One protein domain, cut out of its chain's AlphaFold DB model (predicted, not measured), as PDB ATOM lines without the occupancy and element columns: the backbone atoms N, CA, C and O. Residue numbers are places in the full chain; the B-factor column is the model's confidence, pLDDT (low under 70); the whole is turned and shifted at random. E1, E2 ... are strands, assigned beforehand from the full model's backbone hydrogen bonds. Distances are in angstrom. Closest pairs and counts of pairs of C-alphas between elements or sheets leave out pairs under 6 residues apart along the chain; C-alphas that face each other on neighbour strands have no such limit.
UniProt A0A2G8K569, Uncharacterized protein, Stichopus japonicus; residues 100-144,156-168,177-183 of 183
ATOM      1  N   TYR A 100     167.403 126.527 173.403       90.81
ATOM      2  CA  TYR A 100     167.481 127.086 172.057       90.81
ATOM      3  C   TYR A 100     166.114 127.063 171.375       90.81
ATOM      4  O   TYR A 100     165.248 126.252 171.703       90.81
ATOM      5  N   VAL A 101     165.935 127.947 170.393       91.81
ATOM      6  CA  VAL A 101     164.735 127.994 169.552       91.81
ATOM      7  C   VAL A 101     165.009 127.261 168.243       91.81
ATOM      8  O   VAL A 101     166.055 127.452 167.623       91.81
ATOM      9  N   ARG A 102     164.056 126.434 167.807       93.25
ATOM     10  CA  ARG A 102     164.117 125.724 166.529       93.25
ATOM     11  C   ARG A 102     163.043 126.253 165.578       93.25
ATOM     12  O   ARG A 102     161.888 125.855 165.659       93.25
ATOM     13  N   TRP A 103     163.432 127.157 164.682       91.81
ATOM     14  CA  TRP A 103     162.528 127.759 163.699       91.81
ATOM     15  C   TRP A 103     162.100 126.764 162.616       91.81
ATOM     16  O   TRP A 103     162.868 125.881 162.243       91.81
ATOM     17  N   GLY A 104     160.874 126.910 162.104       90.19
ATOM     18  CA  GLY A 104     160.347 126.066 161.023       90.19
ATOM     19  C   GLY A 104     160.021 124.626 161.432       90.19
ATOM     20  O   GLY A 104     159.810 123.774 160.571       90.19
ATOM     21  N   HIS A 105     159.980 124.333 162.734       90.69
ATOM     22  CA  HIS A 105     159.687 123.000 163.247       90.69
ATOM     23  C   HIS A 105     158.763 123.044 164.463       90.69
ATOM     24  O   HIS A 105     158.861 123.933 165.302       90.69
ATOM     25  N   HIS A 106     157.914 122.023 164.588       86.88
ATOM     26  CA  HIS A 106     156.996 121.853 165.722       86.88
ATOM     27  C   HIS A 106     157.499 120.854 166.778       86.88
ATOM     28  O   HIS A 106     156.829 120.637 167.782       86.88
ATOM     29  N   SER A 107     158.658 120.220 166.562       90.06
ATOM     30  CA  SER A 107     159.206 119.192 167.452       90.06
ATOM     31  C   SER A 107     160.725 119.283 167.608       90.06
ATOM     32  O   SER A 107     161.441 119.809 166.743       90.06
ATOM     33  N   CYS A 108     161.214 118.746 168.727       91.12
ATOM     34  CA  CYS A 108     162.634 118.632 169.042       91.12
ATOM     35  C   CYS A 108     163.203 117.259 168.622       91.12
ATOM     36  O   CYS A 108     162.454 116.281 168.561       91.12
ATOM     37  N   PRO A 109     164.512 117.170 168.310       91.81
ATOM     38  CA  PRO A 109     165.202 115.892 168.136       91.81
ATOM     39  C   PRO A 109     165.217 115.085 169.443       91.81
ATOM     40  O   PRO A 109     165.027 115.633 170.521       91.81
ATOM     41  N   SER A 110     165.505 113.783 169.363       91.81
ATOM     42  CA  SER A 110     165.496 112.875 170.524       91.81
ATOM     43  C   SER A 110     166.478 113.246 171.642       91.81
ATOM     44  O   SER A 110     166.302 112.807 172.775       91.81
ATOM     45  N   SER A 111     167.506 114.042 171.340       89.94
ATOM     46  CA  SER A 111     168.495 114.530 172.303       89.94
ATOM     47  C   SER A 111     168.049 115.766 173.092       89.94
ATOM     48  O   SER A 111     168.790 116.213 173.966       89.94
ATOM     49  N   SER A 112     166.876 116.338 172.804       92.31
ATOM     50  CA  SER A 112     166.353 117.504 173.517       92.31
ATOM     51  C   SER A 112     164.859 117.387 173.805       92.31
ATOM     52  O   SER A 112     164.132 116.592 173.213       92.31
ATOM     53  N   GLN A 113     164.398 118.175 174.772       92.25
ATOM     54  CA  GLN A 113     163.006 118.178 175.209       92.25
ATOM     55  C   GLN A 113     162.313 119.459 174.753       92.25
ATOM     56  O   GLN A 113     162.912 120.536 174.724       92.25
ATOM     57  N   LEU A 114     161.046 119.328 174.364       92.44
ATOM     58  CA  LEU A 114     160.211 120.462 173.994       92.44
ATOM     59  C   LEU A 114     159.797 121.223 175.258       92.44
ATOM     60  O   LEU A 114     159.166 120.645 176.136       92.44
ATOM     61  N   VAL A 115     160.120 122.516 175.317       91.69
ATOM     62  CA  VAL A 115     159.679 123.405 176.405       91.69
ATOM     63  C   VAL A 115     158.310 124.005 176.078       91.69
ATOM     64  O   VAL A 115     157.383 123.900 176.872       91.69
ATOM     65  N   TYR A 116     158.166 124.607 174.893       91.50
ATOM     66  CA  TYR A 116     156.897 125.126 174.379       91.50
ATOM     67  C   TYR A 116     156.941 125.282 172.853       91.50
ATOM     68  O   TYR A 116     158.015 125.291 172.246       91.50
ATOM     69  N   THR A 117     155.769 125.430 172.236       93.06
ATOM     70  CA  THR A 117     155.611 125.794 170.822       93.06
ATOM     71  C   THR A 117     155.092 127.217 170.689       93.06
ATOM     72  O   THR A 117     154.311 127.696 171.515       93.06
ATOM     73  N   GLY A 118     155.500 127.895 169.621       93.00
ATOM     74  CA  GLY A 118     155.179 129.298 169.432       93.00
ATOM     75  C   GLY A 118     155.268 129.761 167.988       93.00
ATOM     76  O   GLY A 118     155.652 129.006 167.093       93.00
ATOM     77  N   SER A 119     154.911 131.023 167.797       92.50
ATOM     78  CA  SER A 119     155.044 131.744 166.533       92.50
ATOM     79  C   SER A 119     156.248 132.677 166.588       92.50
ATOM     80  O   SER A 119     156.559 133.247 167.636       92.50
ATOM     81  N   ALA A 120     156.924 132.840 165.455       91.69
ATOM     82  CA  ALA A 120     158.033 133.773 165.339       91.69
ATOM     83  C   ALA A 120     157.513 135.217 165.293       91.69
ATOM     84  O   ALA A 120     156.611 135.531 164.512       91.69
ATOM     85  N   ALA A 121     158.086 136.081 166.123       90.31
ATOM     86  CA  ALA A 121     157.752 137.495 166.196       90.31
ATOM     87  C   ALA A 121     159.014 138.354 166.328       90.31
ATOM     88  O   ALA A 121     160.053 137.880 166.782       90.31
ATOM     89  N   GLY A 122     158.928 139.622 165.960       87.44
ATOM     90  CA  GLY A 122     160.030 140.572 166.043       87.44
ATOM     91  C   GLY A 122     159.530 142.010 166.012       87.44
ATOM     92  O   GLY A 122     158.328 142.260 166.014       87.44
ATOM     93  N   THR A 123     160.456 142.960 165.999       84.81
ATOM     94  CA  THR A 123     160.139 144.387 165.839       84.81
ATOM     95  C   THR A 123     160.080 144.756 164.364       84.81
ATOM     96  O   THR A 123     160.866 144.219 163.580       84.81
ATOM     97  N   SER A 124     159.202 145.677 163.959       81.88
ATOM     98  CA  SER A 124     159.236 146.170 162.575       81.88
ATOM     99  C   SER A 124     160.632 146.706 162.245       81.88
ATOM    100  O   SER A 124     161.283 147.312 163.098       81.88
ATOM    101  N   TYR A 125     161.099 146.517 161.011       77.62
ATOM    102  CA  TYR A 125     162.407 147.035 160.579       77.62
ATOM    103  C   TYR A 125     162.502 148.570 160.660       77.62
ATOM    104  O   TYR A 125     163.600 149.126 160.623       77.62
ATOM    105  N   LYS A 126     161.354 149.256 160.747       79.12
ATOM    106  CA  LYS A 126     161.244 150.712 160.919       79.12
ATOM    107  C   LYS A 126     161.238 151.160 162.381       79.12
ATOM    108  O   LYS A 126     161.410 152.351 162.633       79.12
ATOM    109  N   ASP A 127     161.046 150.237 163.318       79.06
ATOM    110  CA  ASP A 127     160.890 150.547 164.734       79.06
ATOM    111  C   ASP A 127     162.239 150.487 165.461       79.06
ATOM    112  O   ASP A 127     163.041 149.568 165.284       79.06
ATOM    113  N   ALA A 128     162.476 151.462 166.337       78.38
ATOM    114  CA  ALA A 128     163.595 151.452 167.273       78.38
ATOM    115  C   ALA A 128     163.143 150.957 168.659       78.38
ATOM    116  O   ALA A 128     161.968 151.021 169.012       78.38
ATOM    117  N   GLY A 129     164.087 150.478 169.474       78.44
ATOM    118  CA  GLY A 129     163.819 150.099 170.870       78.44
ATOM    119  C   GLY A 129     163.253 148.688 171.089       78.44
ATOM    120  O   GLY A 129     163.031 148.314 172.233       78.44
ATOM    121  N   GLY A 130     163.098 147.875 170.037       76.44
ATOM    122  CA  GLY A 130     162.509 146.527 170.111       76.44
ATOM    123  C   GLY A 130     163.326 145.448 170.838       76.44
ATOM    124  O   GLY A 130     162.838 144.336 170.990       76.44
ATOM    125  N   GLY A 131     164.553 145.739 171.290       69.19
ATOM    126  CA  GLY A 131     165.355 144.911 172.214       69.19
ATOM    127  C   GLY A 131     165.860 143.547 171.712       69.19
ATOM    128  O   GLY A 131     166.880 143.067 172.205       69.19
ATOM    129  N   VAL A 132     165.205 142.920 170.732       67.44
ATOM    130  CA  VAL A 132     165.467 141.546 170.278       67.44
ATOM    131  C   VAL A 132     165.242 141.402 168.775       67.44
ATOM    132  O   VAL A 132     164.328 141.994 168.210       67.44
ATOM    133  N   ASN A 133     166.066 140.573 168.126       73.38
ATOM    134  CA  ASN A 133     165.929 140.324 166.690       73.38
ATOM    135  C   ASN A 133     164.713 139.438 166.386       73.38
ATOM    136  O   ASN A 133     163.990 139.716 165.437       73.38
ATOM    137  N   GLN A 134     164.505 138.361 167.158       86.25
ATOM    138  CA  GLN A 134     163.411 137.400 166.961       86.25
ATOM    139  C   GLN A 134     163.027 136.737 168.292       86.25
ATOM    140  O   GLN A 134     163.897 136.326 169.063       86.25
ATOM    141  N   LEU A 135     161.726 136.602 168.534       89.94
ATOM    142  CA  LEU A 135     161.104 135.989 169.705       89.94
ATOM    143  C   LEU A 135     160.210 134.830 169.285       89.94
ATOM    144  O   LEU A 135     159.495 134.914 168.290       89.94
ATOM    145  N   CYS A 136     160.215 133.758 170.071       91.06
ATOM    146  CA  CYS A 136     159.229 132.691 169.947       91.06
ATOM    147  C   CYS A 136     158.100 132.970 170.944       91.06
ATOM    148  O   CYS A 136     158.272 132.779 172.150       91.06
ATOM    149  N   ILE A 137     156.964 133.457 170.454       91.38
ATOM    150  CA  ILE A 137     155.806 133.803 171.280       91.38
ATOM    151  C   ILE A 137     154.947 132.558 171.475       91.38
ATOM    152  O   ILE A 137     154.520 131.946 170.497       91.38
ATOM    153  N   SER A 138     154.693 132.183 172.731       91.81
ATOM    154  CA  SER A 138     153.826 131.047 173.064       91.81
ATOM    155  C   SER A 138     152.432 131.223 172.459       91.81
ATOM    156  O   SER A 138     151.850 132.304 172.530       91.81
ATOM    157  N   GLN A 139     151.876 130.143 171.908       86.06
ATOM    158  CA  GLN A 139     150.497 130.128 171.402       86.06
ATOM    159  C   GLN A 139     149.454 130.233 172.521       86.06
ATOM    160  O   GLN A 139     148.343 130.695 172.284       86.06
ATOM    161  N   ASN A 140     149.829 129.827 173.736       88.25
ATOM    162  CA  ASN A 140     148.989 129.889 174.926       88.25
ATOM    163  C   ASN A 140     149.706 130.746 175.978       88.25
ATOM    164  O   ASN A 140     150.361 130.202 176.872       88.25
ATOM    165  N   PRO A 141     149.688 132.082 175.837       85.62
ATOM    166  CA  PRO A 141     150.305 132.970 176.809       85.62
ATOM    167  C   PRO A 141     149.546 132.916 178.138       85.62
ATOM    168  O   PRO A 141     148.317 132.974 178.175       85.62
ATOM    169  N   VAL A 142     150.294 132.835 179.236       87.50
ATOM    170  CA  VAL A 142     149.768 133.064 180.583       87.50
ATOM    171  C   VAL A 142     150.078 134.511 180.932       87.50
ATOM    172  O   VAL A 142     151.236 134.921 180.904       87.50
ATOM    173  N   TYR A 143     149.042 135.292 181.216       83.81
ATOM    174  CA  TYR A 143     149.186 136.695 181.576       83.81
ATOM    175  C   TYR A 143     149.101 136.847 183.089       83.81
ATOM    176  O   TYR A 143     148.135 136.387 183.695       83.81
ATOM    177  N   ASP A 144     150.073 137.537 183.677       83.50
ATOM    178  CA  ASP A 144     150.000 137.965 185.070       83.50
ATOM    179  C   ASP A 144     149.567 139.435 185.130       83.50
ATOM    180  O   ASP A 144     150.330 140.332 184.777       83.50
ATOM    181  N   PHE A 156     156.484 147.780 168.903       82.38
ATOM    182  CA  PHE A 156     155.530 146.692 168.698       82.38
ATOM    183  C   PHE A 156     156.242 145.353 168.514       82.38
ATOM    184  O   PHE A 156     157.374 145.283 168.038       82.38
ATOM    185  N   VAL A 157     155.552 144.283 168.906       85.06
ATOM    186  CA  VAL A 157     155.946 142.908 168.597       85.06
ATOM    187  C   VAL A 157     155.010 142.415 167.506       85.06
ATOM    188  O   VAL A 157     153.820 142.217 167.747       85.06
ATOM    189  N   ASN A 158     155.559 142.231 166.314       85.62
ATOM    190  CA  ASN A 158     154.836 141.871 165.105       85.62
ATOM    191  C   ASN A 158     155.224 140.466 164.646       85.62
ATOM    192  O   ASN A 158     156.293 139.957 164.983       85.62
ATOM    193  N   GLY A 159     154.351 139.826 163.869       87.94
ATOM    194  CA  GLY A 159     154.681 138.559 163.219       87.94
ATOM    195  C   GLY A 159     155.840 138.721 162.232       87.94
ATOM    196  O   GLY A 159     156.040 139.796 161.667       87.94
ATOM    197  N   ILE A 160     156.602 137.645 162.032       85.69
ATOM    198  CA  ILE A 160     157.668 137.606 161.026       85.69
ATOM    199  C   ILE A 160     157.097 137.140 159.686       85.69
ATOM    200  O   ILE A 160     156.403 136.124 159.615       85.69
ATOM    201  N   GLU A 161     157.447 137.853 158.623       82.50
ATOM    202  CA  GLU A 161     157.183 137.496 157.236       82.50
ATOM    203  C   GLU A 161     158.485 137.375 156.435       82.50
ATOM    204  O   GLU A 161     159.545 137.848 156.839       82.50
ATOM    205  N   TYR A 162     158.418 136.728 155.276       78.06
ATOM    206  CA  TYR A 162     159.492 136.815 154.294       78.06
ATOM    207  C   TYR A 162     159.199 137.985 153.368       78.06
ATOM    208  O   TYR A 162     158.203 137.958 152.645       78.06
ATOM    209  N   GLN A 163     160.076 138.989 153.362       74.00
ATOM    210  CA  GLN A 163     159.953 140.080 152.409       74.00
ATOM    211  C   GLN A 163     160.668 139.704 151.112       74.00
ATOM    212  O   GLN A 163     161.865 139.411 151.101       74.00
ATOM    213  N   ILE A 164     159.926 139.753 150.011       73.94
ATOM    214  CA  ILE A 164     160.440 139.549 148.658       73.94
ATOM    215  C   ILE A 164     160.341 140.901 147.948       73.94
ATOM    216  O   ILE A 164     159.237 141.416 147.772       73.94
ATOM    217  N   SER A 165     161.478 141.509 147.595       71.62
ATOM    218  CA  SER A 165     161.501 142.779 146.850       71.62
ATOM    219  C   SER A 165     161.265 142.571 145.358       71.62
ATOM    220  O   SER A 165     160.596 143.379 144.723       71.62
ATOM    221  N   ASP A 166     161.775 141.461 144.825       69.50
ATOM    222  CA  ASP A 166     161.771 141.147 143.404       69.50
ATOM    223  C   ASP A 166     161.432 139.668 143.214       69.50
ATOM    224  O   ASP A 166     162.002 138.799 143.875       69.50
ATOM    225  N   PHE A 167     160.519 139.373 142.288       65.50
ATOM    226  CA  PHE A 167     160.254 138.016 141.811       65.50
ATOM    227  C   PHE A 167     160.988 137.796 140.478       65.50
ATOM    228  O   PHE A 167     160.361 137.907 139.420       65.50
ATOM    229  N   PRO A 168     162.300 137.487 140.455       60.81
ATOM    230  CA  PRO A 168     162.888 136.935 139.248       60.81
ATOM    231  C   PRO A 168     162.244 135.567 139.003       60.81
ATOM    232  O   PRO A 168     162.113 134.754 139.921       60.81
ATOM    233  N   MET A 177     168.015 134.395 148.319       49.56
ATOM    234  CA  MET A 177     168.221 134.852 149.693       49.56
ATOM    235  C   MET A 177     166.897 135.414 150.218       49.56
ATOM    236  O   MET A 177     166.504 136.523 149.869       49.56
ATOM    237  N   PHE A 178     166.196 134.637 151.040       54.75
ATOM    238  CA  PHE A 178     164.983 135.088 151.715       54.75
ATOM    239  C   PHE A 178     165.361 135.848 152.990       54.75
ATOM    240  O   PHE A 178     165.941 135.270 153.910       54.75
ATOM    241  N   LEU A 179     165.027 137.137 153.060       56.50
ATOM    242  CA  LEU A 179     165.135 137.906 154.299       56.50
ATOM    243  C   LEU A 179     163.811 137.802 155.061       56.50
ATOM    244  O   LEU A 179     162.778 138.285 154.600       56.50
ATOM    245  N   ALA A 180     163.850 137.160 156.228       60.69
ATOM    246  CA  ALA A 180     162.750 137.190 157.179       60.69
ATOM    247  C   ALA A 180     162.778 138.535 157.925       60.69
ATOM    248  O   ALA A 180     163.780 138.865 158.563       60.69
ATOM    249  N   GLN A 181     161.704 139.311 157.822       59.34
ATOM    250  CA  GLN A 181     161.529 140.613 158.464       59.34
ATOM    251  C   GLN A 181     160.190 140.636 159.200       59.34
ATOM    252  O   GLN A 181     159.232 139.999 158.778       59.34
ATOM    253  N   SER A 182     160.107 141.342 160.320       58.75
ATOM    254  CA  SER A 182     158.827 141.616 160.981       58.75
ATOM    255  C   SER A 182     158.163 142.829 160.336       58.75
ATOM    256  O   SER A 182     158.842 143.822 160.058       58.75
ATOM    257  N   ALA A 183     156.855 142.725 160.089       56.91
ATOM    258  CA  ALA A 183     156.039 143.789 159.497       56.91
ATOM    259  C   ALA A 183     155.809 144.929 160.492       56.91
ATOM    260  O   ALA A 183     155.521 144.613 161.660       56.91
TER     261      ALA A 183
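What this domain is: This is residues 100 to 144, 156 to 168 and 177 to 183 of the 183 residues of an uncharacterized protein of Stichopus japonicus (UniProt A0A2G8K569). Little regular structure is present: four short strands make one strongly twisted sheet, E2 E1 E3 E4, amid long loops. Two staggered strand pairs, E1 with E2 and E3 with E4, join where E1 meets E3. Of 65 printed residues, 19 are in the named strands, in chain order E1 to E4, all strand and antiparallel, with no named helix. The whole is loose, radius of gyration of the C-alphas 14.2 A, and flat, 39 by 36 by 17 A.

Where its parts are: After residues 100 to 117, E1 is residues 118 to 122, 12.7 A long, from C-alpha 118 at (155.179, 129.298, 169.432). E2 is residues 135 to 138, E3 residues 158 to 163, 13.8 A long, and E4 residues 179 to 182, ending at C-alpha 182 (158.827, 141.616, 160.981).

How they stand to each other: E1 and edge strand E2 form an antiparallel hairpin, with N 135 and O 121 2.7 A apart. E1 and E3 are antiparallel, with N 122 and O 158 2.8 A apart. E3 and edge strand E4 are antiparallel, with N 161 and O 181 2.8 A apart. E2 and E4 are apart.

The domain as a whole: The C-alphas of Asp 144 and Pro 168 are farthest apart, 47.6 A. The link E1 to E2 is long. Cuts leave C-alpha gaps of 19.4 A from 144 to 156 and 11.9 A from 168 to 177. Confidence is under 70 at residues 131 to 132, 166 to 168 and 177 to 183.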